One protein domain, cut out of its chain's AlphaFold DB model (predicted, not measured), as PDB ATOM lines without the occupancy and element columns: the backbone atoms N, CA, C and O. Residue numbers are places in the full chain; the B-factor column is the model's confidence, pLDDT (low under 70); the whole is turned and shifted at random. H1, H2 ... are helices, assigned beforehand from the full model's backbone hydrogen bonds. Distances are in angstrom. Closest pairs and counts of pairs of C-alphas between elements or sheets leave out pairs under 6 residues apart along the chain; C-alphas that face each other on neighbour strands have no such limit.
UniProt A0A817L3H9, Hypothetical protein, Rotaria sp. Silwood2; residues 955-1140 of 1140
ATOM      1  N   LEU A 955     174.025 188.696 209.226       87.44
ATOM      2  CA  LEU A 955     172.742 188.011 209.057       87.44
ATOM      3  C   LEU A 955     171.527 188.822 209.540       87.44
ATOM      4  O   LEU A 955     170.417 188.551 209.084       87.44
ATOM      5  N   ILE A 956     171.693 189.810 210.433       89.50
ATOM      6  CA  ILE A 956     170.566 190.556 211.039       89.50
ATOM      7  C   ILE A 956     169.588 191.127 209.986       89.50
ATOM      8  O   ILE A 956     168.401 190.820 210.102       89.50
ATOM      9  N   PRO A 957     170.017 191.870 208.942       90.62
ATOM     10  CA  PRO A 957     169.093 192.411 207.939       90.62
ATOM     11  C   PRO A 957     168.350 191.318 207.159       90.62
ATOM     12  O   PRO A 957     167.162 191.453 206.878       90.62
ATOM     13  N   THR A 958     169.023 190.204 206.850       90.62
ATOM     14  CA  THR A 958     168.421 189.056 206.158       90.62
ATOM     15  C   THR A 958     167.362 188.370 207.023       90.62
ATOM     16  O   THR A 958     166.302 188.007 206.519       90.62
ATOM     17  N   LEU A 959     167.608 188.224 208.331       91.94
ATOM     18  CA  LEU A 959     166.627 187.676 209.273       91.94
ATOM     19  C   LEU A 959     165.441 188.625 209.478       91.94
ATOM     20  O   LEU A 959     164.305 188.161 209.549       91.94
ATOM     21  N   GLU A 960     165.676 189.938 209.522       92.12
ATOM     22  CA  GLU A 960     164.613 190.949 209.594       92.12
ATOM     23  C   GLU A 960     163.711 190.916 208.355       92.12
ATOM     24  O   GLU A 960     162.489 190.873 208.500       92.12
ATOM     25  N   GLN A 961     164.292 190.859 207.152       91.56
ATOM     26  CA  GLN A 961     163.536 190.725 205.906       91.56
ATOM     27  C   GLN A 961     162.758 189.400 205.866       91.56
ATOM     28  O   GLN A 961     161.554 189.405 205.615       91.56
ATOM     29  N   ARG A 962     163.404 188.268 206.190       92.62
ATOM     30  CA  ARG A 962     162.751 186.946 206.219       92.62
ATOM     31  C   ARG A 962     161.592 186.903 207.221       92.62
ATOM     32  O   ARG A 962     160.560 186.305 206.927       92.62
ATOM     33  N   LEU A 963     161.727 187.567 208.374       94.31
ATOM     34  CA  LEU A 963     160.672 187.660 209.386       94.31
ATOM     35  C   LEU A 963     159.499 188.531 208.915       94.31
ATOM     36  O   LEU A 963     158.345 188.172 209.141       94.31
ATOM     37  N   GLN A 964     159.766 189.639 208.220       92.06
ATOM     38  CA  GLN A 964     158.719 190.473 207.620       92.06
ATOM     39  C   GLN A 964     157.938 189.707 206.538       92.06
ATOM     40  O   GLN A 964     156.708 189.710 206.566       92.06
ATOM     41  N   THR A 965     158.626 188.971 205.661       94.25
ATOM     42  CA  THR A 965     157.991 188.071 204.681       94.25
ATOM     43  C   THR A 965     157.154 186.989 205.373       94.25
ATOM     44  O   THR A 965     156.004 186.765 204.993       94.25
ATOM     45  N   ALA A 966     157.663 186.384 206.454       95.12
ATOM     46  CA  ALA A 966     156.917 185.410 207.251       95.12
ATOM     47  C   ALA A 966     155.656 186.007 207.911       95.12
ATOM     48  O   ALA A 966     154.637 185.327 207.998       95.12
ATOM     49  N   PHE A 967     155.650 187.282 208.315       94.06
ATOM     50  CA  PHE A 967     154.421 187.937 208.787       94.06
ATOM     51  C   PHE A 967     153.371 188.104 207.680       94.06
ATOM     52  O   PHE A 967     152.182 187.920 207.947       94.06
ATOM     53  N   VAL A 968     153.774 188.373 206.432       94.25
ATOM     54  CA  VAL A 968     152.826 188.373 205.303       94.25
ATOM     55  C   VAL A 968     152.337 186.954 205.002       94.25
ATOM     56  O   VAL A 968     151.147 186.760 204.758       94.25
ATOM     57  N   GLN A 969     153.202 185.943 205.125       95.75
ATOM     58  CA  GLN A 969     152.790 184.538 205.057       95.75
ATOM     59  C   GLN A 969     151.761 184.180 206.144       95.75
ATOM     60  O   GLN A 969     150.789 183.492 205.833       95.75
ATOM     61  N   LYS A 970     151.908 184.687 207.383       94.62
ATOM     62  CA  LYS A 970     150.900 184.521 208.452       94.62
ATOM     63  C   LYS A 970     149.550 185.092 208.012       94.62
ATOM     64  O   LYS A 970     148.544 184.406 208.151       94.62
ATOM     65  N   GLN A 971     149.528 186.308 207.458       93.06
ATOM     66  CA  GLN A 971     148.292 186.925 206.965       93.06
ATOM     67  C   GLN A 971     147.645 186.077 205.861       93.06
ATOM     68  O   GLN A 971     146.473 185.742 205.977       93.06
ATOM     69  N   ILE A 972     148.410 185.658 204.844       95.19
ATOM     70  CA  ILE A 972     147.924 184.790 203.756       95.19
ATOM     71  C   ILE A 972     147.349 183.477 204.313       95.19
ATOM     72  O   ILE A 972     146.284 183.035 203.890       95.19
ATOM     73  N   TYR A 973     148.032 182.857 205.278       94.44
ATOM     74  CA  TYR A 973     147.579 181.629 205.928       94.44
ATOM     75  C   TYR A 973     146.248 181.827 206.669       94.44
ATOM     76  O   TYR A 973     145.317 181.046 206.463       94.44
ATOM     77  N   THR A 974     146.119 182.889 207.470       93.94
ATOM     78  CA  THR A 974     144.874 183.231 208.177       93.94
ATOM     79  C   THR A 974     143.736 183.573 207.210       93.94
ATOM     80  O   THR A 974     142.633 183.054 207.377       93.94
ATOM     81  N   ASP A 975     143.998 184.362 206.164       91.75
ATOM     82  CA  ASP A 975     143.004 184.723 205.145       91.75
ATOM     83  C   ASP A 975     142.462 183.468 204.436       91.75
ATOM     84  O   ASP A 975     141.250 183.314 204.275       91.75
ATOM     85  N   LEU A 976     143.338 182.520 204.075       93.00
ATOM     86  CA  LEU A 976     142.935 181.252 203.458       93.00
ATOM     87  C   LEU A 976     142.196 180.322 204.432       93.00
ATOM     88  O   LEU A 976     141.255 179.645 204.020       93.00
ATOM     89  N   GLN A 977     142.556 180.303 205.721       92.06
ATOM     90  CA  GLN A 977     141.789 179.581 206.743       92.06
ATOM     91  C   GLN A 977     140.377 180.160 206.920       92.06
ATOM     92  O   GLN A 977     139.410 179.401 207.008       92.06
ATOM     93  N   MET A 978     140.232 181.488 206.941       90.06
ATOM     94  CA  MET A 978     138.922 182.148 206.997       90.06
ATOM     95  C   MET A 978     138.098 181.863 205.738       90.06
ATOM     96  O   MET A 978     136.921 181.513 205.839       90.06
ATOM     97  N   TYR A 979     138.727 181.931 204.563       88.00
ATOM     98  CA  TYR A 979     138.106 181.587 203.286       88.00
ATOM     99  C   TYR A 979     137.631 180.125 203.239       88.00
ATOM    100  O   TYR A 979     136.530 179.852 202.762       88.00
ATOM    101  N   MET A 980     138.398 179.184 203.805       87.31
ATOM    102  CA  MET A 980     137.965 177.787 203.924       87.31
ATOM    103  C   MET A 980     136.762 177.615 204.838       87.31
ATOM    104  O   MET A 980     135.792 176.986 204.428       87.31
ATOM    105  N   ARG A 981     136.778 178.225 206.031       86.38
ATOM    106  CA  ARG A 981     135.634 178.187 206.958       86.38
ATOM    107  C   ARG A 981     134.360 178.734 206.301       86.38
ATOM    108  O   ARG A 981     133.287 178.168 206.492       86.38
ATOM    109  N   ALA A 982     134.469 179.798 205.501       83.44
ATOM    110  CA  ALA A 982     133.345 180.335 204.733       83.44
ATOM    111  C   ALA A 982     132.846 179.352 203.653       83.44
ATOM    112  O   ALA A 982     131.646 179.117 203.538       83.44
ATOM    113  N   LEU A 983     133.743 178.729 202.885       80.38
ATOM    114  CA  LEU A 983     133.359 177.727 201.882       80.38
ATOM    115  C   LEU A 983     132.704 176.485 202.513       80.38
ATOM    116  O   LEU A 983     131.705 175.986 201.993       80.38
ATOM    117  N   GLU A 984     133.212 176.015 203.652       74.75
ATOM    118  CA  GLU A 984     132.660 174.868 204.379       74.75
ATOM    119  C   GLU A 984     131.209 175.120 204.833       74.75
ATOM    120  O   GLU A 984     130.347 174.267 204.598       74.75
ATOM    121  N   THR A 985     130.876 176.302 205.371       71.81
ATOM    122  CA  THR A 985     129.483 176.621 205.762       71.81
ATOM    123  C   THR A 985     128.522 176.663 204.573       71.81
ATOM    124  O   THR A 985     127.380 176.203 204.689       71.81
ATOM    125  N   HIS A 986     128.977 177.123 203.402       66.12
ATOM    126  CA  HIS A 986     128.185 177.044 202.174       66.12
ATOM    127  C   HIS A 986     127.921 175.589 201.750       66.12
ATOM    128  O   HIS A 986     126.774 175.260 201.441       66.12
ATOM    129  N   THR A 987     128.920 174.697 201.810       60.44
ATOM    130  CA  THR A 987     128.737 173.283 201.411       60.44
ATOM    131  C   THR A 987     127.738 172.512 202.280       60.44
ATOM    132  O   THR A 987     126.993 171.690 201.750       60.44
ATOM    133  N   ILE A 988     127.647 172.810 203.583       57.44
ATOM    134  CA  ILE A 988     126.684 172.177 204.510       57.44
ATOM    135  C   ILE A 988     125.227 172.513 204.138       57.44
ATOM    136  O   ILE A 988     124.311 171.747 204.437       57.44
ATOM    137  N   THR A 989     125.006 173.642 203.462       57.34
ATOM    138  CA  THR A 989     123.667 174.150 203.124       57.34
ATOM    139  C   THR A 989     123.168 173.643 201.757       57.34
ATOM    140  O   THR A 989     121.976 173.733 201.461       57.34
ATOM    141  N   SER A 990     124.048 173.084 200.917       57.75
ATOM    142  CA  SER A 990     123.752 172.672 199.535       57.75
ATOM    143  C   SER A 990     123.839 171.153 199.334       57.75
ATOM    144  O   SER A 990     124.924 170.577 199.350       57.75
ATOM    145  N   THR A 991     122.711 170.498 199.050       51.22
ATOM    146  CA  THR A 991     122.613 169.031 198.865       51.22
ATOM    147  C   THR A 991     123.164 168.486 197.539       51.22
ATOM    148  O   THR A 991     123.152 167.273 197.336       51.22
ATOM    149  N   SER A 992     123.680 169.337 196.648       56.50
ATOM    150  CA  SER A 992     124.388 168.936 195.425       56.50
ATOM    151  C   SER A 992     125.666 169.763 195.261       56.50
ATOM    152  O   SER A 992     125.614 170.913 194.824       56.50
ATOM    153  N   ILE A 993     126.809 169.185 195.629       58.03
ATOM    154  CA  ILE A 993     128.122 169.821 195.472       58.03
ATOM    155  C   ILE A 993     128.689 169.416 194.106       58.03
ATOM    156  O   ILE A 993     128.814 168.227 193.823       58.03
ATOM    157  N   ASN A 994     129.043 170.396 193.272       70.25
ATOM    158  CA  ASN A 994     129.707 170.148 191.988       70.25
ATOM    159  C   ASN A 994     131.142 169.640 192.214       70.25
ATOM    160  O   ASN A 994     131.850 170.167 193.076       70.25
ATOM    161  N   GLU A 995     131.599 168.674 191.411       74.75
ATOM    162  CA  GLU A 995     132.944 168.079 191.531       74.75
ATOM    163  C   GLU A 995     134.063 169.136 191.434       74.75
ATOM    164  O   GLU A 995     135.011 169.106 192.221       74.75
ATOM    165  N   ASP A 996     133.906 170.137 190.561       76.88
ATOM    166  CA  ASP A 996     134.848 171.257 190.403       76.88
ATOM    167  C   ASP A 996     135.046 172.062 191.702       76.88
ATOM    168  O   ASP A 996     136.156 172.495 192.021       76.88
ATOM    169  N   LEU A 997     133.978 172.238 192.495       79.19
ATOM    170  CA  LEU A 997     134.045 172.959 193.769       79.19
ATOM    171  C   LEU A 997     134.789 172.136 194.829       79.19
ATOM    172  O   LEU A 997     135.543 172.702 195.619       79.19
ATOM    173  N   GLN A 998     134.636 170.807 194.820       80.25
ATOM    174  CA  GLN A 998     135.398 169.919 195.705       80.25
ATOM    175  C   GLN A 998     136.892 169.921 195.360       80.25
ATOM    176  O   GLN A 998     137.724 170.018 196.263       80.25
ATOM    177  N   GLN A 999     137.244 169.893 194.069       84.06
ATOM    178  CA  GLN A 999     138.639 170.019 193.627       84.06
ATOM    179  C   GLN A 999     139.244 171.363 194.055       84.06
ATOM    180  O   GLN A 999     140.358 171.406 194.582       84.06
ATOM    181  N   TYR A1000     138.498 172.460 193.903       84.81
ATOM    182  CA  TYR A1000     138.939 173.779 194.351       84.81
ATOM    183  C   TYR A1000     139.147 173.847 195.876       84.81
ATOM    184  O   TYR A1000     140.189 174.326 196.326       84.81
ATOM    185  N   ILE A1001     138.222 173.296 196.672       85.00
ATOM    186  CA  ILE A1001     138.369 173.176 198.134       85.00
ATOM    187  C   ILE A1001     139.643 172.396 198.490       85.00
ATOM    188  O   ILE A1001     140.445 172.875 199.294       85.00
ATOM    189  N   GLN A1002     139.894 171.251 197.842       86.81
ATOM    190  CA  GLN A1002     141.105 170.460 198.076       86.81
ATOM    191  C   GLN A1002     142.382 171.254 197.753       86.81
ATOM    192  O   GLN A1002     143.333 171.241 198.536       86.81
ATOM    193  N   HIS A1003     142.393 172.014 196.653       89.00
ATOM    194  CA  HIS A1003     143.520 172.877 196.292       89.00
ATOM    195  C   HIS A1003     143.791 173.994 197.310       89.00
ATOM    196  O   HIS A1003     144.957 174.349 197.517       89.00
ATOM    197  N   VAL A1004     142.763 174.557 197.953       89.94
ATOM    198  CA  VAL A1004     142.946 175.539 199.037       89.94
ATOM    199  C   VAL A1004     143.484 174.849 200.295       89.94
ATOM    200  O   VAL A1004     144.483 175.308 200.847       89.94
ATOM    201  N   GLN A1005     142.917 173.705 200.697       90.31
ATOM    202  CA  GLN A1005     143.414 172.925 201.840       90.31
ATOM    203  C   GLN A1005     144.885 172.516 201.671       90.31
ATOM    204  O   GLN A1005     145.673 172.617 202.611       90.31
ATOM    205  N   ASP A1006     145.289 172.088 200.475       92.06
ATOM    206  CA  ASP A1006     146.677 171.710 200.197       92.06
ATOM    207  C   ASP A1006     147.619 172.919 200.173       92.06
ATOM    208  O   ASP A1006     148.779 172.807 200.571       92.06
ATOM    209  N   SER A1007     147.119 174.093 199.781       93.50
ATOM    210  CA  SER A1007     147.867 175.353 199.868       93.50
ATOM    211  C   SER A1007     148.084 175.771 201.330       93.50
ATOM    212  O   SER A1007     149.196 176.141 201.696       93.50
ATOM    213  N   ILE A1008     147.082 175.605 202.202       92.88
ATOM    214  CA  ILE A1008     147.210 175.818 203.657       92.88
ATOM    215  C   ILE A1008     148.217 174.839 204.278       92.88
ATOM    216  O   ILE A1008     149.077 175.257 205.054       92.88
ATOM    217  N   LYS A1009     148.176 173.550 203.909       92.25
ATOM    218  CA  LYS A1009     149.167 172.557 204.371       92.25
ATOM    219  C   LYS A1009     150.590 172.963 203.977       92.25
ATOM    220  O   LYS A1009     151.478 172.920 204.823       92.25
ATOM    221  N   LYS A1010     150.809 173.399 202.729       92.62
ATOM    222  CA  LYS A1010     152.116 173.895 202.256       92.62
ATOM    223  C   LYS A1010     152.592 175.111 203.053       92.62
ATOM    224  O   LYS A1010     153.720 175.096 203.535       92.62
ATOM    225  N   LEU A1011     151.726 176.105 203.261       92.94
ATOM    226  CA  LEU A1011     152.014 177.299 204.069       92.94
ATOM    227  C   LEU A1011     152.350 176.985 205.537       92.94
ATOM    228  O   LEU A1011     153.068 177.762 206.160       92.94
ATOM    229  N   ASN A1012     151.867 175.864 206.086       91.81
ATOM    230  CA  ASN A1012     152.238 175.417 207.431       91.81
ATOM    231  C   ASN A1012     153.593 174.670 207.486       91.81
ATOM    232  O   ASN A1012     154.228 174.622 208.538       91.81
ATOM    233  N   LEU A1013     154.026 174.060 206.375       91.06
ATOM    234  CA  LEU A1013     155.199 173.176 206.315       91.06
ATOM    235  C   LEU A1013     156.526 173.890 206.014       91.06
ATOM    236  O   LEU A1013     157.578 173.342 206.333       91.06
ATOM    237  N   ALA A1014     156.502 175.073 205.397       92.19
ATOM    238  CA  ALA A1014     157.707 175.800 204.988       92.19
ATOM    239  C   ALA A1014     157.511 177.322 205.049       92.19
ATOM    240  O   ALA A1014     156.382 177.806 204.991       92.19
ATOM    241  N   LEU A1015     158.611 178.079 205.136       92.62
ATOM    242  CA  LEU A1015     158.616 179.521 204.864       92.62
ATOM    243  C   LEU A1015     158.993 179.763 203.400       92.62
ATOM    244  O   LEU A1015     160.034 179.277 202.962       92.62
ATOM    245  N   PHE A1016     158.172 180.532 202.690       92.94
ATOM    246  CA  PHE A1016     158.350 180.870 201.275       92.94
ATOM    247  C   PHE A1016     159.012 182.242 201.110       92.94
ATOM    248  O   PHE A1016     158.989 183.069 202.031       92.94
ATOM    249  N   ASP A1017     159.604 182.497 199.941       91.75
ATOM    250  CA  ASP A1017     160.121 183.831 199.624       91.75
ATOM    251  C   ASP A1017     159.009 184.815 199.196       91.75
ATOM    252  O   ASP A1017     157.842 184.454 199.019       91.75
ATOM    253  N   ALA A1018     159.351 186.101 199.070       92.12
ATOM    254  CA  ALA A1018     158.370 187.135 198.743       92.12
ATOM    255  C   ALA A1018     157.778 186.997 197.324       92.12
ATOM    256  O   ALA A1018     156.639 187.405 197.101       92.12
ATOM    257  N   THR A1019     158.517 186.403 196.382       92.19
ATOM    258  CA  THR A1019     158.091 186.190 194.991       92.19
ATOM    259  C   THR A1019     157.154 184.989 194.894       92.19
ATOM    260  O   THR A1019     156.090 185.088 194.283       92.19
ATOM    261  N   GLU A1020     157.505 183.882 195.549       93.56
ATOM    262  CA  GLU A1020     156.669 182.682 195.671       93.56
ATOM    263  C   GLU A1020     155.333 183.014 196.352       93.56
ATOM    264  O   GLU A1020     154.265 182.697 195.825       93.56
ATOM    265  N   LEU A1021     155.363 183.742 197.478       95.06
ATOM    266  CA  LEU A1021     154.146 184.213 198.150       95.06
ATOM    267  C   LEU A1021     153.308 185.143 197.270       95.06
ATOM    268  O   LEU A1021     152.077 185.098 197.347       95.06
ATOM    269  N   PHE A1022     153.940 185.970 196.432       93.81
ATOM    270  CA  PHE A1022     153.221 186.867 195.535       93.81
ATOM    271  C   PHE A1022     152.499 186.085 194.434       93.81
ATOM    272  O   PHE A1022     151.294 186.260 194.258       93.81
ATOM    273  N   VAL A1023     153.210 185.212 193.716       93.50
ATOM    274  CA  VAL A1023     152.689 184.516 192.529       93.50
ATOM    275  C   VAL A1023     151.756 183.363 192.909       93.50
ATOM    276  O   VAL A1023     150.599 183.342 192.479       93.50
ATOM    277  N   ASP A1024     152.219 182.429 193.742       93.19
ATOM    278  CA  ASP A1024     151.519 181.159 193.981       93.19
ATOM    279  C   ASP A1024     150.349 181.282 194.965       93.19
ATOM    280  O   ASP A1024     149.474 180.409 194.996       93.19
ATOM    281  N   TYR A1025     150.305 182.366 195.746       95.00
ATOM    282  CA  TYR A1025     149.290 182.584 196.776       95.00
ATOM    283  C   TYR A1025     148.577 183.933 196.635       95.00
ATOM    284  O   TYR A1025     147.376 183.960 196.365       95.00
ATOM    285  N   ALA A1026     149.276 185.060 196.801       94.31
ATOM    286  CA  ALA A1026     148.621 186.362 196.924       94.31
ATOM    287  C   ALA A1026     147.922 186.807 195.627       94.31
ATOM    288  O   ALA A1026     146.816 187.350 195.681       94.31
ATOM    289  N   GLN A1027     148.523 186.552 194.462       92.50
ATOM    290  CA  GLN A1027     147.909 186.776 193.153       92.50
ATOM    291  C   GLN A1027     146.828 185.731 192.857       92.50
ATOM    292  O   GLN A1027     145.718 186.101 192.478       92.50
ATOM    293  N   LYS A1028     147.128 184.443 193.075       91.81
ATOM    294  CA  LYS A1028     146.224 183.310 192.813       91.81
ATOM    295  C   LYS A1028     144.886 183.399 193.561       91.81
ATOM    296  O   LYS A1028     143.860 183.040 192.996       91.81
ATOM    297  N   TYR A1029     144.901 183.871 194.809       90.25
ATOM    298  CA  TYR A1029     143.719 183.989 195.674       90.25
ATOM    299  C   TYR A1029     143.199 185.431 195.819       90.25
ATOM    300  O   TYR A1029     142.373 185.711 196.685       90.25
ATOM    301  N   GLU A1030     143.668 186.359 194.975       91.50
ATOM    302  CA  GLU A1030     143.241 187.766 194.973       91.50
ATOM    303  C   GLU A1030     143.337 188.466 196.348       91.50
ATOM    304  O   GLU A1030     142.452 189.228 196.760       91.50
ATOM    305  N   LEU A1031     144.430 188.202 197.069       92.88
ATOM    306  CA  LEU A1031     144.749 188.797 198.369       92.88
ATOM    307  C   LEU A1031     145.499 190.121 198.159       92.88
ATOM    308  O   LEU A1031     146.709 190.220 198.367       92.88
ATOM    309  N   TYR A1032     144.780 191.144 197.694       91.81
ATOM    310  CA  TYR A1032     145.375 192.412 197.252       91.81
ATOM    311  C   TYR A1032     146.147 193.167 198.353       91.81
ATOM    312  O   TYR A1032     147.175 193.765 198.050       91.81
ATOM    313  N   GLU A1033     145.736 193.101 199.629       90.69
ATOM    314  CA  GLU A1033     146.537 193.666 200.736       90.69
ATOM    315  C   GLU A1033     147.909 192.983 200.852       90.69
ATOM    316  O   GLU A1033     148.932 193.654 200.985       90.69
ATOM    317  N   CYS A1034     147.943 191.653 200.752       93.19
ATOM    318  CA  CYS A1034     149.172 190.863 200.820       93.19
ATOM    319  C   CYS A1034     150.075 191.124 199.604       93.19
ATOM    320  O   CYS A1034     151.285 191.244 199.769       93.19
ATOM    321  N   GLN A1035     149.503 191.314 198.408       93.31
ATOM    322  CA  GLN A1035     150.256 191.753 197.222       93.31
ATOM    323  C   GLN A1035     150.946 193.110 197.453       93.31
ATOM    324  O   GLN A1035     152.129 193.253 197.146       93.31
ATOM    325  N   LEU A1036     150.240 194.096 198.024       91.69
ATOM    326  CA  LEU A1036     150.813 195.413 198.338       91.69
ATOM    327  C   LEU A1036     151.915 195.324 199.406       91.69
ATOM    328  O   LEU A1036     152.943 195.985 199.269       91.69
ATOM    329  N   LEU A1037     151.726 194.495 200.439       91.31
ATOM    330  CA  LEU A1037     152.736 194.270 201.478       91.31
ATOM    331  C   LEU A1037     154.017 193.660 200.889       91.31
ATOM    332  O   LEU A1037     155.101 194.167 201.164       91.31
ATOM    333  N   LEU A1038     153.910 192.626 200.048       92.31
ATOM    334  CA  LEU A1038     155.074 191.973 199.432       92.31
ATOM    335  C   LEU A1038     155.857 192.925 198.515       92.31
ATOM    336  O   LEU A1038     157.080 192.990 198.623       92.31
ATOM    337  N   LEU A1039     155.176 193.726 197.686       90.25
ATOM    338  CA  LEU A1039     155.835 194.731 196.833       90.25
ATOM    339  C   LEU A1039     156.557 195.815 197.651       90.25
ATOM    340  O   LEU A1039     157.642 196.255 197.270       90.25
ATOM    341  N   GLN A1040     155.987 196.223 198.791       88.31
ATOM    342  CA  GLN A1040     156.612 197.182 199.707       88.31
ATOM    343  C   GLN A1040     157.843 196.590 200.426       88.31
ATOM    344  O   GLN A1040     158.784 197.326 200.718       88.31
ATOM    345  N   LEU A1041     157.862 195.277 200.699       87.75
ATOM    346  CA  LEU A1041     159.012 194.572 201.291       87.75
ATOM    347  C   LEU A1041     160.156 194.345 200.295       87.75
ATOM    348  O   LEU A1041     161.322 194.415 200.678       87.75
ATOM    349  N   ASP A1042     159.829 194.086 199.032       83.81
ATOM    350  CA  ASP A1042     160.796 193.876 197.949       83.81
ATOM    351  C   ASP A1042     161.350 195.203 197.379       83.81
ATOM    352  O   ASP A1042     162.299 195.228 196.600       83.81
ATOM    353  N   GLY A1043     160.750 196.340 197.757       81.19
ATOM    354  CA  GLY A1043     161.111 197.679 197.272       81.19
ATOM    355  C   GLY A1043     160.687 197.970 195.826       81.19
ATOM    356  O   GLY A1043     160.881 199.087 195.341       81.19
ATOM    357  N   ASN A1044     160.071 196.999 195.146       76.69
ATOM    358  CA  ASN A1044     159.620 197.069 193.757       76.69
ATOM    359  C   ASN A1044     158.251 197.770 193.630       76.69
ATOM    360  O   ASN A1044     157.259 197.220 193.153       76.69
ATOM    361  N   GLU A1045     158.206 199.034 194.052       75.38
ATOM    362  CA  GLU A1045     157.017 199.895 194.038       75.38
ATOM    363  C   GLU A1045     156.745 200.531 192.653       75.38
ATOM    364  O   GLU A1045     156.718 201.756 192.512       75.38
ATOM    365  N   GLU A1046     156.529 199.729 191.599       85.50
ATOM    366  CA  GLU A1046     156.133 200.297 190.297       85.50
ATOM    367  C   GLU A1046     154.726 200.935 190.401       85.50
ATOM    368  O   GLU A1046     153.749 200.244 190.717       85.50
ATOM    369  N   PRO A1047     154.566 202.249 190.127       84.06
ATOM    370  CA  PRO A1047     153.322 202.963 190.422       84.06
ATOM    371  C   PRO A1047     152.127 202.465 189.598       84.06
ATOM    372  O   PRO A1047     150.996 202.513 190.071       84.06
ATOM    373  N   THR A1048     152.360 201.955 188.390       87.19
ATOM    374  CA  THR A1048     151.356 201.349 187.496       87.19
ATOM    375  C   THR A1048     150.751 200.073 188.101       87.19
ATOM    376  O   THR A1048     149.526 199.901 188.113       87.19
ATOM    377  N   ILE A1049     151.600 199.200 188.649       87.81
ATOM    378  CA  ILE A1049     151.229 197.938 189.293       87.81
ATOM    379  C   ILE A1049     150.504 198.237 190.604       87.81
ATOM    380  O   ILE A1049     149.387 197.755 190.802       87.81
ATOM    381  N   LEU A1050     151.064 199.113 191.446       88.38
ATOM    382  CA  LEU A1050     150.433 199.541 192.699       88.38
ATOM    383  C   LEU A1050     149.039 200.136 192.464       88.38
ATOM    384  O   LEU A1050     148.083 199.716 193.109       88.38
ATOM    385  N   GLN A1051     148.884 201.061 191.510       89.69
ATOM    386  CA  GLN A1051     147.575 201.623 191.146       89.69
ATOM    387  C   GLN A1051     146.597 200.550 190.648       89.69
ATOM    388  O   GLN A1051     145.410 200.588 190.975       89.69
ATOM    389  N   THR A1052     147.079 199.560 189.895       91.69
ATOM    390  CA  THR A1052     146.246 198.446 189.416       91.69
ATOM    391  C   THR A1052     145.761 197.560 190.566       91.69
ATOM    392  O   THR A1052     144.589 197.182 190.585       91.69
ATOM    393  N   ILE A1053     146.618 197.269 191.547       91.19
ATOM    394  CA  ILE A1053     146.260 196.481 192.736       91.19
ATOM    395  C   ILE A1053     145.308 197.274 193.641       91.19
ATOM    396  O   ILE A1053     144.265 196.746 194.018       91.19
ATOM    397  N   TRP A1054     145.582 198.557 193.908       91.75
ATOM    398  CA  TRP A1054     144.685 199.438 194.670       91.75
ATOM    399  C   TRP A1054     143.297 199.568 194.026       91.75
ATOM    400  O   TRP A1054     142.287 199.489 194.724       91.75
ATOM    401  N   ARG A1055     143.221 199.697 192.692       92.62
ATOM    402  CA  ARG A1055     141.951 199.676 191.945       92.62
ATOM    403  C   ARG A1055     141.194 198.364 192.147       92.62
ATOM    404  O   ARG A1055     139.981 198.393 192.337       92.62
ATOM    405  N   ARG A1056     141.884 197.220 192.076       91.94
ATOM    406  CA  ARG A1056     141.269 195.895 192.260       91.94
ATOM    407  C   ARG A1056     140.789 195.677 193.694       91.94
ATOM    408  O   ARG A1056     139.661 195.232 193.857       91.94
ATOM    409  N   LEU A1057     141.584 196.067 194.697       90.50
ATOM    410  CA  LEU A1057     141.194 196.064 196.111       90.50
ATOM    411  C   LEU A1057     139.884 196.839 196.304       90.50
ATOM    412  O   LEU A1057     138.878 196.248 196.677       90.50
ATOM    413  N   LEU A1058     139.870 198.135 195.973       88.69
ATOM    414  CA  LEU A1058     138.708 199.003 196.199       88.69
ATOM    415  C   LEU A1058     137.451 198.509 195.466       88.69
ATOM    416  O   LEU A1058     136.355 198.591 196.011       88.69
ATOM    417  N   ARG A1059     137.592 197.975 194.246       87.06
ATOM    418  CA  ARG A1059     136.456 197.433 193.481       87.06
ATOM    419  C   ARG A1059     135.981 196.069 193.992       87.06
ATOM    420  O   ARG A1059     134.797 195.788 193.860       87.06
ATOM    421  N   LYS A1060     136.851 195.252 194.598       85.38
ATOM    422  CA  LYS A1060     136.454 193.996 195.253       85.38
ATOM    423  C   LYS A1060     135.572 194.264 196.472       85.38
ATOM    424  O   LYS A1060     134.477 193.725 196.517       85.38
ATOM    425  N   GLU A1061     135.958 195.193 197.352       81.62
ATOM    426  CA  GLU A1061     135.117 195.599 198.498       81.62
ATOM    427  C   GLU A1061     133.723 196.088 198.059       81.62
ATOM    428  O   GLU A1061     132.712 195.767 198.679       81.62
ATOM    429  N   VAL A1062     133.657 196.850 196.958       82.88
ATOM    430  CA  VAL A1062     132.381 197.298 196.372       82.88
ATOM    431  C   VAL A1062     131.571 196.108 195.848       82.88
ATOM    432  O   VAL A1062     130.378 196.034 196.115       82.88
ATOM    433  N   ASN A1063     132.187 195.167 195.131       79.94
ATOM    434  CA  ASN A1063     131.484 194.012 194.566       79.94
ATOM    435  C   ASN A1063     130.993 193.026 195.642       79.94
ATOM    436  O   ASN A1063     129.891 192.499 195.513       79.94
ATOM    437  N   ASP A1064     131.778 192.803 196.698       73.75
ATOM    438  CA  ASP A1064     131.440 191.882 197.790       73.75
ATOM    439  C   ASP A1064     130.271 192.426 198.643       73.75
ATOM    440  O   ASP A1064     129.429 191.657 199.110       73.75
ATOM    441  N   LEU A1065     130.157 193.757 198.785       69.75
ATOM    442  CA  LEU A1065     129.019 194.432 199.434       69.75
ATOM    443  C   LEU A1065     127.813 194.670 198.507       69.75
ATOM    444  O   LEU A1065     126.684 194.776 198.989       69.75
ATOM    445  N   PHE A1066     128.027 194.741 197.189       66.44
ATOM    446  CA  PHE A1066     126.982 194.919 196.175       66.44
ATOM    447  C   PHE A1066     126.951 193.767 195.147       66.44
ATOM    448  O   PHE A1066     127.065 194.024 193.943       66.44
ATOM    449  N   PRO A1067     126.722 192.499 195.557       58.22
ATOM    450  CA  PRO A1067     126.428 191.434 194.606       58.22
ATOM    451  C   PRO A1067     125.153 191.773 193.829       58.22
ATOM    452  O   PRO A1067     124.163 192.227 194.410       58.22
ATOM    453  N   SER A1068     125.162 191.539 192.518       48.06
ATOM    454  CA  SER A1068     124.118 191.988 191.593       48.06
ATOM    455  C   SER A1068     122.673 191.682 192.044       48.06
ATOM    456  O   SER A1068     122.150 190.585 191.862       48.06
ATOM    457  N   ALA A1069     122.002 192.739 192.512       45.72
ATOM    458  CA  ALA A1069     120.567 193.014 192.405       45.72
ATOM    459  C   ALA A1069     119.508 192.263 193.256       45.72
ATOM    460  O   ALA A1069     118.342 192.619 193.094       45.72
ATOM    461  N   THR A1070     119.802 191.307 194.157       47.22
ATOM    462  CA  THR A1070     118.703 190.473 194.740       47.22
ATOM    463  C   THR A1070     118.450 190.442 196.258       47.22
ATOM    464  O   THR A1070     117.293 190.241 196.614       47.22
ATOM    465  N   ASN A1071     119.416 190.654 197.170       45.41
ATOM    466  CA  ASN A1071     119.250 190.204 198.578       45.41
ATOM    467  C   ASN A1071     119.445 191.241 199.716       45.41
ATOM    468  O   ASN A1071     119.773 190.854 200.834       45.41
ATOM    469  N   LEU A1072     119.207 192.542 199.496       46.00
ATOM    470  CA  LEU A1072     119.218 193.546 200.584       46.00
ATOM    471  C   LEU A1072     118.031 194.519 200.501       46.00
ATOM    472  O   LEU A1072     117.965 195.361 199.605       46.00
ATOM    473  N   THR A1073     117.117 194.456 201.471       48.09
ATOM    474  CA  THR A1073     116.025 195.429 201.646       48.09
ATOM    475  C   THR A1073     116.539 196.686 202.355       48.09
ATOM    476  O   THR A1073     116.714 196.671 203.568       48.09
ATOM    477  N   GLY A1074     116.778 197.763 201.605       55.78
ATOM    478  CA  GLY A1074     117.263 199.050 202.122       55.78
ATOM    479  C   GLY A1074     117.446 200.068 200.993       55.78
ATOM    480  O   GLY A1074     117.637 199.675 199.838       55.78
ATOM    481  N   GLY A1075     117.346 201.362 201.306       60.88
ATOM    482  CA  GLY A1075     117.433 202.442 200.313       60.88
ATOM    483  C   GLY A1075     118.858 202.673 199.794       60.88
ATOM    484  O   GLY A1075     119.832 202.362 200.480       60.88
ATOM    485  N   ASN A1076     119.002 203.263 198.600       64.56
ATOM    486  CA  ASN A1076     120.317 203.512 197.984       64.56
ATOM    487  C   ASN A1076     121.256 204.321 198.900       64.56
ATOM    488  O   ASN A1076     122.427 203.974 199.031       64.56
ATOM    489  N   TYR A1077     120.729 205.335 199.592       67.69
ATOM    490  CA  TYR A1077     121.482 206.148 200.552       67.69
ATOM    491  C   TYR A1077     122.071 205.320 201.710       67.69
ATOM    492  O   TYR A1077     123.251 205.440 202.026       67.69
ATOM    493  N   GLU A1078     121.275 204.432 202.310       68.50
ATOM    494  CA  GLU A1078     121.687 203.582 203.437       68.50
ATOM    495  C   GLU A1078     122.791 202.596 203.026       68.50
ATOM    496  O   GLU A1078     123.808 202.474 203.708       68.50
ATOM    497  N   ARG A1079     122.653 201.978 201.845       69.69
ATOM    498  CA  ARG A1079     123.691 201.111 201.263       69.69
ATOM    499  C   ARG A1079     125.006 201.862 201.032       69.69
ATOM    500  O   ARG A1079     126.077 201.303 201.254       69.69
ATOM    501  N   ILE A1080     124.941 203.122 200.600       73.38
ATOM    502  CA  ILE A1080     126.136 203.925 200.304       73.38
ATOM    503  C   ILE A1080     126.804 204.439 201.589       73.38
ATOM    504  O   ILE A1080     128.030 204.479 201.639       73.38
ATOM    505  N   MET A1081     126.049 204.708 202.661       74.88
ATOM    506  CA  MET A1081     126.620 204.942 203.999       74.88
ATOM    507  C   MET A1081     127.367 203.705 204.529       74.88
ATOM    508  O   MET A1081     128.485 203.833 205.030       74.88
ATOM    509  N   ILE A1082     126.803 202.501 204.359       77.88
ATOM    510  CA  ILE A1082     127.469 201.239 204.730       77.88
ATOM    511  C   ILE A1082     128.760 201.047 203.915       77.88
ATOM    512  O   ILE A1082     129.809 200.752 204.488       77.88
ATOM    513  N   LEU A1083     128.716 201.283 202.597       79.12
ATOM    514  CA  LEU A1083     129.900 201.235 201.733       79.12
ATOM    515  C   LEU A1083     130.981 202.223 202.181       79.12
ATOM    516  O   LEU A1083     132.155 201.869 202.255       79.12
ATOM    517  N   GLN A1084     130.586 203.460 202.481       79.31
ATOM    518  CA  GLN A1084     131.486 204.514 202.932       79.31
ATOM    519  C   GLN A1084     132.203 204.109 204.221       79.31
ATOM    520  O   GLN A1084     133.428 204.194 204.297       79.31
ATOM    521  N   GLN A1085     131.453 203.605 205.204       81.56
ATOM    522  CA  GLN A1085     132.002 203.127 206.468       81.56
ATOM    523  C   GLN A1085     132.964 201.946 206.260       81.56
ATOM    524  O   GLN A1085     134.049 201.941 206.843       81.56
ATOM    525  N   HIS A1086     132.622 200.992 205.388       81.88
ATOM    526  CA  HIS A1086     133.480 199.841 205.099       81.88
ATOM    527  C   HIS A1086     134.776 200.237 204.375       81.88
ATOM    528  O   HIS A1086     135.856 199.774 204.740       81.88
ATOM    529  N   LEU A1087     134.709 201.154 203.402       84.44
ATOM    530  CA  LEU A1087     135.892 201.678 202.711       84.44
ATOM    531  C   LEU A1087     136.801 202.485 203.651       84.44
ATOM    532  O   LEU A1087     138.023 202.344 203.577       84.44
ATOM    533  N   ILE A1088     136.234 203.280 204.570       84.75
ATOM    534  CA  ILE A1088     136.995 203.958 205.634       84.75
ATOM    535  C   ILE A1088     137.702 202.924 206.513       84.75
ATOM    536  O   ILE A1088     138.899 203.048 206.765       84.75
ATOM    537  N   GLU A1089     136.998 201.888 206.970       84.12
ATOM    538  CA  GLU A1089     137.570 200.856 207.833       84.12
ATOM    539  C   GLU A1089     138.668 200.046 207.127       84.12
ATOM    540  O   GLU A1089     139.745 199.845 207.694       84.12
ATOM    541  N   ARG A1090     138.468 199.682 205.855       85.69
ATOM    542  CA  ARG A1090     139.472 199.005 205.023       85.69
ATOM    543  C   ARG A1090     140.727 199.853 204.828       85.69
ATOM    544  O   ARG A1090     141.837 199.361 205.041       85.69
ATOM    545  N   LEU A1091     140.575 201.138 204.501       87.31
ATOM    546  CA  LEU A1091     141.701 202.062 204.333       87.31
ATOM    547  C   LEU A1091     142.410 202.360 205.669       87.31
ATOM    548  O   LEU A1091     143.643 202.405 205.707       87.31
ATOM    549  N   ARG A1092     141.674 202.456 206.787       86.62
ATOM    550  CA  ARG A1092     142.251 202.536 208.142       86.62
ATOM    551  C   ARG A1092     143.043 201.274 208.484       86.62
ATOM    552  O   ARG A1092     144.131 201.381 209.044       86.62
ATOM    553  N   ASN A1093     142.552 200.088 208.130       86.12
ATOM    554  CA  ASN A1093     143.258 198.828 208.369       86.12
ATOM    555  C   ASN A1093     144.517 198.697 207.491       86.12
ATOM    556  O   ASN A1093     145.572 198.332 208.011       86.12
ATOM    557  N   CYS A1094     144.476 199.129 206.226       86.75
ATOM    558  CA  CYS A1094     145.676 199.290 205.397       86.75
ATOM    559  C   CYS A1094     146.700 200.248 206.043       86.75
ATOM    560  O   CYS A1094     147.890 199.930 206.118       86.75
ATOM    561  N   ARG A1095     146.244 201.393 206.581       85.94
ATOM    562  CA  ARG A1095     147.095 202.361 207.304       85.94
ATOM    563  C   ARG A1095     147.725 201.752 208.563       85.94
ATOM    564  O   ARG A1095     148.921 201.934 208.780       85.94
ATOM    565  N   LYS A1096     146.960 200.995 209.366       85.81
ATOM    566  CA  LYS A1096     147.466 200.249 210.542       85.81
ATOM    567  C   LYS A1096     148.553 199.243 210.145       85.81
ATOM    568  O   LYS A1096     149.593 199.193 210.796       85.81
ATOM    569  N   LYS A1097     148.362 198.519 209.034       81.75
ATOM    570  CA  LYS A1097     149.354 197.606 208.428       81.75
ATOM    571  C   LYS A1097     150.557 198.329 207.778       81.75
ATOM    572  O   LYS A1097     151.398 197.678 207.169       81.75
ATOM    573  N   ARG A1098     150.672 199.659 207.926       83.88
ATOM    574  CA  ARG A1098     151.747 200.521 207.387       83.88
ATOM    575  C   ARG A1098     151.906 200.455 205.859       83.88
ATOM    576  O   ARG A1098     153.004 200.684 205.348       83.88
ATOM    577  N   LEU A1099     150.820 200.186 205.131       85.31
ATOM    578  CA  LEU A1099     150.806 200.283 203.671       85.31
ATOM    579  C   LEU A1099     150.903 201.743 203.214       85.31
ATOM    580  O   LEU A1099     150.237 202.627 203.759       85.31
ATOM    581  N   ARG A1100     151.699 201.994 202.169       83.56
ATOM    582  CA  ARG A1100     151.746 203.300 201.495       83.56
ATOM    583  C   ARG A1100     150.444 203.550 200.728       83.56
ATOM    584  O   ARG A1100     150.125 202.847 199.773       83.56
ATOM    585  N   LEU A1101     149.706 204.576 201.146       85.62
ATOM    586  CA  LEU A1101     148.428 204.990 200.561       85.62
ATOM    587  C   LEU A1101     148.656 206.070 199.483       85.62
ATOM    588  O   LEU A1101     149.017 207.197 199.831       85.62
ATOM    589  N   PRO A1102     148.439 205.788 198.183       87.19
ATOM    590  CA  PRO A1102     148.532 206.794 197.126       87.19
ATOM    591  C   PRO A1102     147.278 207.685 197.127       87.19
ATOM    592  O   PRO A1102     146.369 207.508 196.316       87.19
ATOM    593  N   MET A1103     147.219 208.637 198.064       83.50
ATOM    594  CA  MET A1103     146.013 209.416 198.398       83.50
ATOM    595  C   MET A1103     145.325 210.071 197.189       83.50
ATOM    596  O   MET A1103     144.101 210.015 197.085       83.50
ATOM    597  N   ASP A1104     146.079 210.639 196.243       85.44
ATOM    598  CA  ASP A1104     145.496 211.280 195.053       85.44
ATOM    599  C   ASP A1104     144.885 210.271 194.068       85.44
ATOM    600  O   ASP A1104     143.846 210.540 193.460       85.44
ATOM    601  N   PHE A1105     145.477 209.077 193.952       89.38
ATOM    602  CA  PHE A1105     144.911 207.986 193.158       89.38
ATOM    603  C   PHE A1105     143.657 207.408 193.820       89.38
ATOM    604  O   PHE A1105     142.643 207.225 193.149       89.38
ATOM    605  N   ILE A1106     143.695 207.185 195.140       88.19
ATOM    606  CA  ILE A1106     142.541 206.711 195.914       88.19
ATOM    607  C   ILE A1106     141.384 207.714 195.795       88.19
ATOM    608  O   ILE A1106     140.265 207.305 195.492       88.19
ATOM    609  N   ARG A1107     141.644 209.026 195.914       87.00
ATOM    610  CA  ARG A1107     140.638 210.079 195.676       87.00
ATOM    611  C   ARG A1107     140.007 209.961 194.282       87.00
ATOM    612  O   ARG A1107     138.791 210.086 194.155       87.00
ATOM    613  N   SER A1108     140.813 209.708 193.249       87.88
ATOM    614  CA  SER A1108     140.340 209.548 191.867       87.88
ATOM    615  C   SER A1108     139.469 208.299 191.673       87.88
ATOM    616  O   SER A1108     138.382 208.400 191.105       87.88
ATOM    617  N   GLU A1109     139.882 207.132 192.183       88.06
ATOM    618  CA  GLU A1109     139.070 205.906 192.087       88.06
ATOM    619  C   GLU A1109     137.786 205.988 192.918       88.06
ATOM    620  O   GLU A1109     136.740 205.580 192.422       88.06
ATOM    621  N   LEU A1110     137.805 206.572 194.123       85.25
ATOM    622  CA  LEU A1110     136.585 206.766 194.919       85.25
ATOM    623  C   LEU A1110     135.549 207.614 194.159       85.25
ATOM    624  O   LEU A1110     134.373 207.252 194.119       85.25
ATOM    625  N   LYS A1111     135.981 208.682 193.471       84.62
ATOM    626  CA  LYS A1111     135.099 209.473 192.594       84.62
ATOM    627  C   LYS A1111     134.534 208.647 191.427       84.62
ATOM    628  O   LYS A1111     133.352 208.779 191.112       84.62
ATOM    629  N   GLN A1112     135.337 207.773 190.812       84.81
ATOM    630  CA  GLN A1112     134.883 206.884 189.729       84.81
ATOM    631  C   GLN A1112     133.912 205.794 190.213       84.81
ATOM    632  O   GLN A1112     132.946 205.487 189.513       84.81
ATOM    633  N   ILE A1113     134.131 205.238 191.407       81.12
ATOM    634  CA  ILE A1113     133.243 204.252 192.038       81.12
ATOM    635  C   ILE A1113     131.866 204.880 192.285       81.12
ATOM    636  O   ILE A1113     130.869 204.338 191.813       81.12
ATOM    637  N   VAL A1114     131.801 206.063 192.909       79.00
ATOM    638  CA  VAL A1114     130.530 206.784 193.129       79.00
ATOM    639  C   VAL A1114     129.841 207.126 191.811       79.00
ATOM    640  O   VAL A1114     128.637 206.925 191.688       79.00
ATOM    641  N   HIS A1115     130.583 207.591 190.800       79.56
ATOM    642  CA  HIS A1115     130.004 207.852 189.482       79.56
ATOM    643  C   HIS A1115     129.399 206.583 188.857       79.56
ATOM    644  O   HIS A1115     128.302 206.632 188.309       79.56
ATOM    645  N   THR A1116     130.066 205.435 188.999       77.25
ATOM    646  CA  THR A1116     129.559 204.144 188.506       77.25
ATOM    647  C   THR A1116     128.293 203.710 189.252       77.25
ATOM    648  O   THR A1116     127.341 203.274 188.614       77.25
ATOM    649  N   ILE A1117     128.246 203.880 190.578       72.44
ATOM    650  CA  ILE A1117     127.072 203.555 191.405       72.44
ATOM    651  C   ILE A1117     125.884 204.469 191.061       72.44
ATOM    652  O   ILE A1117     124.791 203.966 190.812       72.44
ATOM    653  N   ASN A1118     126.102 205.786 190.958       73.88
ATOM    654  CA  ASN A1118     125.071 206.753 190.559       73.88
ATOM    655  C   ASN A1118     124.493 206.447 189.161       73.88
ATOM    656  O   ASN A1118     123.302 206.639 188.932       73.88
ATOM    657  N   ASN A1119     125.317 205.953 188.228       69.38
ATOM    658  CA  ASN A1119     124.875 205.564 186.882       69.38
ATOM    659  C   ASN A1119     124.084 204.237 186.853       69.38
ATOM    660  O   ASN A1119     123.479 203.924 185.830       69.38
ATOM    661  N   LEU A1120     124.108 203.448 187.934       65.31
ATOM    662  CA  LEU A1120     123.351 202.196 188.087       65.31
ATOM    663  C   LEU A1120     122.048 202.381 188.887       65.31
ATOM    664  O   LEU A1120     121.238 201.459 188.961       65.31
ATOM    665  N   SER A1121     121.835 203.549 189.499       61.62
ATOM    666  CA  SER A1121     120.630 203.865 190.267       61.62
ATOM    667  C   SER A1121     119.622 204.676 189.442       61.62
ATOM    668  O   SER A1121     119.715 205.899 189.384       61.62
ATOM    669  N   ASP A1122     118.588 204.019 188.909       53.81
ATOM    670  CA  ASP A1122     117.471 204.642 188.161       53.81
ATOM    671  C   ASP A1122     116.573 205.594 188.999       53.81
ATOM    672  O   ASP A1122     115.496 206.012 188.564       53.81
ATOM    673  N   HIS A1123     116.964 205.932 190.232       52.56
ATOM    674  CA  HIS A1123     116.158 206.698 191.185       52.56
ATOM    675  C   HIS A1123     116.948 207.851 191.817       52.56
ATOM    676  O   HIS A1123     117.552 207.672 192.868       52.56
ATOM    677  N   GLY A1124     116.861 209.031 191.184       52.34
ATOM    678  CA  GLY A1124     116.778 210.374 191.794       52.34
ATOM    679  C   GLY A1124     117.927 210.924 192.654       52.34
ATOM    680  O   GLY A1124     118.320 212.074 192.465       52.34
ATOM    681  N   ASP A1125     118.450 210.146 193.595       55.25
ATOM    682  CA  ASP A1125     119.323 210.609 194.674       55.25
ATOM    683  C   ASP A1125     120.797 210.583 194.245       55.25
ATOM    684  O   ASP A1125     121.583 209.726 194.651       55.25
ATOM    685  N   THR A1126     121.189 211.530 193.389       61.47
ATOM    686  CA  THR A1126     122.577 211.651 192.918       61.47
ATOM    687  C   THR A1126     123.510 212.097 194.044       61.47
ATOM    688  O   THR A1126     123.444 213.244 194.492       61.47
ATOM    689  N   ILE A1127     124.433 211.229 194.466       67.31
ATOM    690  CA  ILE A1127     125.404 211.562 195.515       67.31
ATOM    691  C   ILE A1127     126.598 212.322 194.929       67.31
ATOM    692  O   ILE A1127     127.165 211.942 193.900       67.31
ATOM    693  N   SER A1128     127.003 213.391 195.612       76.38
ATOM    694  CA  SER A1128     128.189 214.179 195.280       76.38
ATOM    695  C   SER A1128     129.463 213.342 195.428       76.38
ATOM    696  O   SER A1128     129.873 212.973 196.530       76.38
ATOM    697  N   SER A1129     130.116 213.052 194.297       74.31
ATOM    698  CA  SER A1129     131.401 212.334 194.277       74.31
ATOM    699  C   SER A1129     132.520 213.098 195.003       74.31
ATOM    700  O   SER A1129     133.432 212.484 195.555       74.31
ATOM    701  N   GLU A1130     132.432 214.431 195.033       75.25
ATOM    702  CA  GLU A1130     133.338 215.316 195.766       75.25
ATOM    703  C   GLU A1130     133.204 215.065 197.273       75.25
ATOM    704  O   GLU A1130     134.178 214.656 197.906       75.25
ATOM    705  N   ASP A1131     131.989 215.195 197.814       75.19
ATOM    706  CA  ASP A1131     131.717 215.097 199.251       75.19
ATOM    707  C   ASP A1131     131.975 213.687 199.791       75.19
ATOM    708  O   ASP A1131     132.644 213.541 200.812       75.19
ATOM    709  N   PHE A1132     131.564 212.641 199.062       77.44
ATOM    710  CA  PHE A1132     131.857 211.251 199.431       77.44
ATOM    711  C   PHE A1132     133.370 210.992 199.525       77.44
ATOM    712  O   PHE A1132     133.858 210.453 200.518       77.44
ATOM    713  N   SER A1133     134.140 211.415 198.511       79.38
ATOM    714  CA  SER A1133     135.597 211.225 198.518       79.38
ATOM    715  C   SER A1133     136.289 212.061 199.601       79.38
ATOM    716  O   SER A1133     137.201 211.569 200.263       79.38
ATOM    717  N   ASN A1134     135.839 213.297 199.830       79.56
ATOM    718  CA  ASN A1134     136.414 214.188 200.834       79.56
ATOM    719  C   ASN A1134     136.099 213.732 202.260       79.56
ATOM    720  O   ASN A1134     136.975 213.816 203.115       79.56
ATOM    721  N   GLN A1135     134.902 213.204 202.521       77.50
ATOM    722  CA  GLN A1135     134.526 212.705 203.842       77.50
ATOM    723  C   GLN A1135     135.332 211.451 204.214       77.50
ATOM    724  O   GLN A1135     135.920 211.421 205.291       77.50
ATOM    725  N   ILE A1136     135.475 210.476 203.299       79.38
ATOM    726  CA  ILE A1136     136.349 209.304 203.514       79.38
ATOM    727  C   ILE A1136     137.787 209.736 203.829       79.38
ATOM    728  O   ILE A1136     138.403 209.213 204.752       79.38
ATOM    729  N   LEU A1137     138.331 210.693 203.069       80.19
ATOM    730  CA  LEU A1137     139.717 211.146 203.223       80.19
ATOM    731  C   LEU A1137     139.929 212.090 204.418       80.19
ATOM    732  O   LEU A1137     141.061 212.215 204.874       80.19
ATOM    733  N   SER A1138     138.878 212.740 204.923       79.19
ATOM    734  CA  SER A1138     138.917 213.542 206.154       79.19
ATOM    735  C   SER A1138     138.847 212.680 207.417       79.19
ATOM    736  O   SER A1138     139.315 213.113 208.468       79.19
ATOM    737  N   ASP A1139     138.269 211.482 207.320       75.62
ATOM    738  CA  ASP A1139     138.157 210.501 208.406       75.62
ATOM    739  C   ASP A1139     139.391 209.574 208.528       75.62
ATOM    740  O   ASP A1139     139.437 208.731 209.436       75.62
ATOM    741  N   LEU A1140     140.370 209.682 207.617       69.25
ATOM    742  CA  LEU A1140     141.500 208.751 207.460       69.25
ATOM    743  C   LEU A1140     142.817 209.181 208.110       69.25
ATOM    744  O   LEU A1140     143.397 208.295 208.783       69.25
TER     745      LEU A1140
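Overview. This is residues 955 to 1140 of the 1140 residues of the protein "Hypothetical protein" of Rotaria sp. Silwood2 (UniProt A0A817L3H9). This is a flat slab of two lobes: in one, the long helix H1 has H2 folded back along it as a hairpin, with H3 and H4 packed on it too; in the other, H5, H6, H8 and H7 make a ring of four, joined to the first where H5 meets H4. The 186 printed residues are all helix in class, with eight named helices, H1 to H8 in chain order, and no named strand; H1 and H3 to H8 form a bundle, a packed group of helices. It is only just compact, close to loose, with radius of gyration of the C-alphas 19.0 A, spanning 59 by 49 by 23 A.

Arrangement. Start at H1, residues 955 to 989; its residues 969 to 983 touch H2, residues 995 to 1013, closest at the C-alphas of Tyr 973 and Ile 1008, 6.2 A. H1 also touches H3, residues 1018 to 1027, at Thr 965 and Ala 1018, C-alphas 6.0 A apart, and H4, residues 1032 to 1042, at Val 968 and Cys 1034, C-alphas 6.3 A apart. Residues 1050 to 1057 of H5, residues 1047 to 1065, touch H4 in a hairpin, opposite ways at a shallow tilt of 22 degrees; the closest C-alphas, Tyr 1032 and Leu 1057, are 5.7 A apart. H5 touches H6, residues 1076 to 1096, at a steep tilt of 44 degrees, C-alphas of Val 1062 and Leu 1083 closest at 7.1 A. H7, residues 1103 to 1118, and H8, residues 1129 to 1138, are a hairpin, C-alphas of Lys 1111 and Ser 1129 closest at 5.0 A. H7 touches H5, C-alphas of Arg 1055 and Glu 1109 closest at 6.9 A; H8 touches H6, C-alphas of Ile 1088 and Ile 1136 closest at 5.8 A. Every O i to N i+4 pair is within hydrogen-bond range in H2 and H4 to H8, against 30 of 31 in H1 and 4 of 6 in H3.

Along the chain. Find C-alpha 955 at (172.742, 188.011, 209.057); H1 runs 51.3 A to C-alpha 989 at (123.667, 174.150, 203.124). H2 measures 27.2 A, H5 27.3 A, H6 30.1 A and H7 22.5 A; H8 ends at C-alpha 1138, (138.917, 213.542, 206.154).

Size, cuts and confidence. The C-alphas farthest apart, Leu 955 and Gly 1124, are 62.7 A apart. The printed part has no cut, and no link is long. Residues 955 to 960, 988 to 996 and 1067 to 1075 stand free. Look for pLDDT under 70 at residues 986 to 993, 1065 to 1079, 1119 to 1127 and 1140.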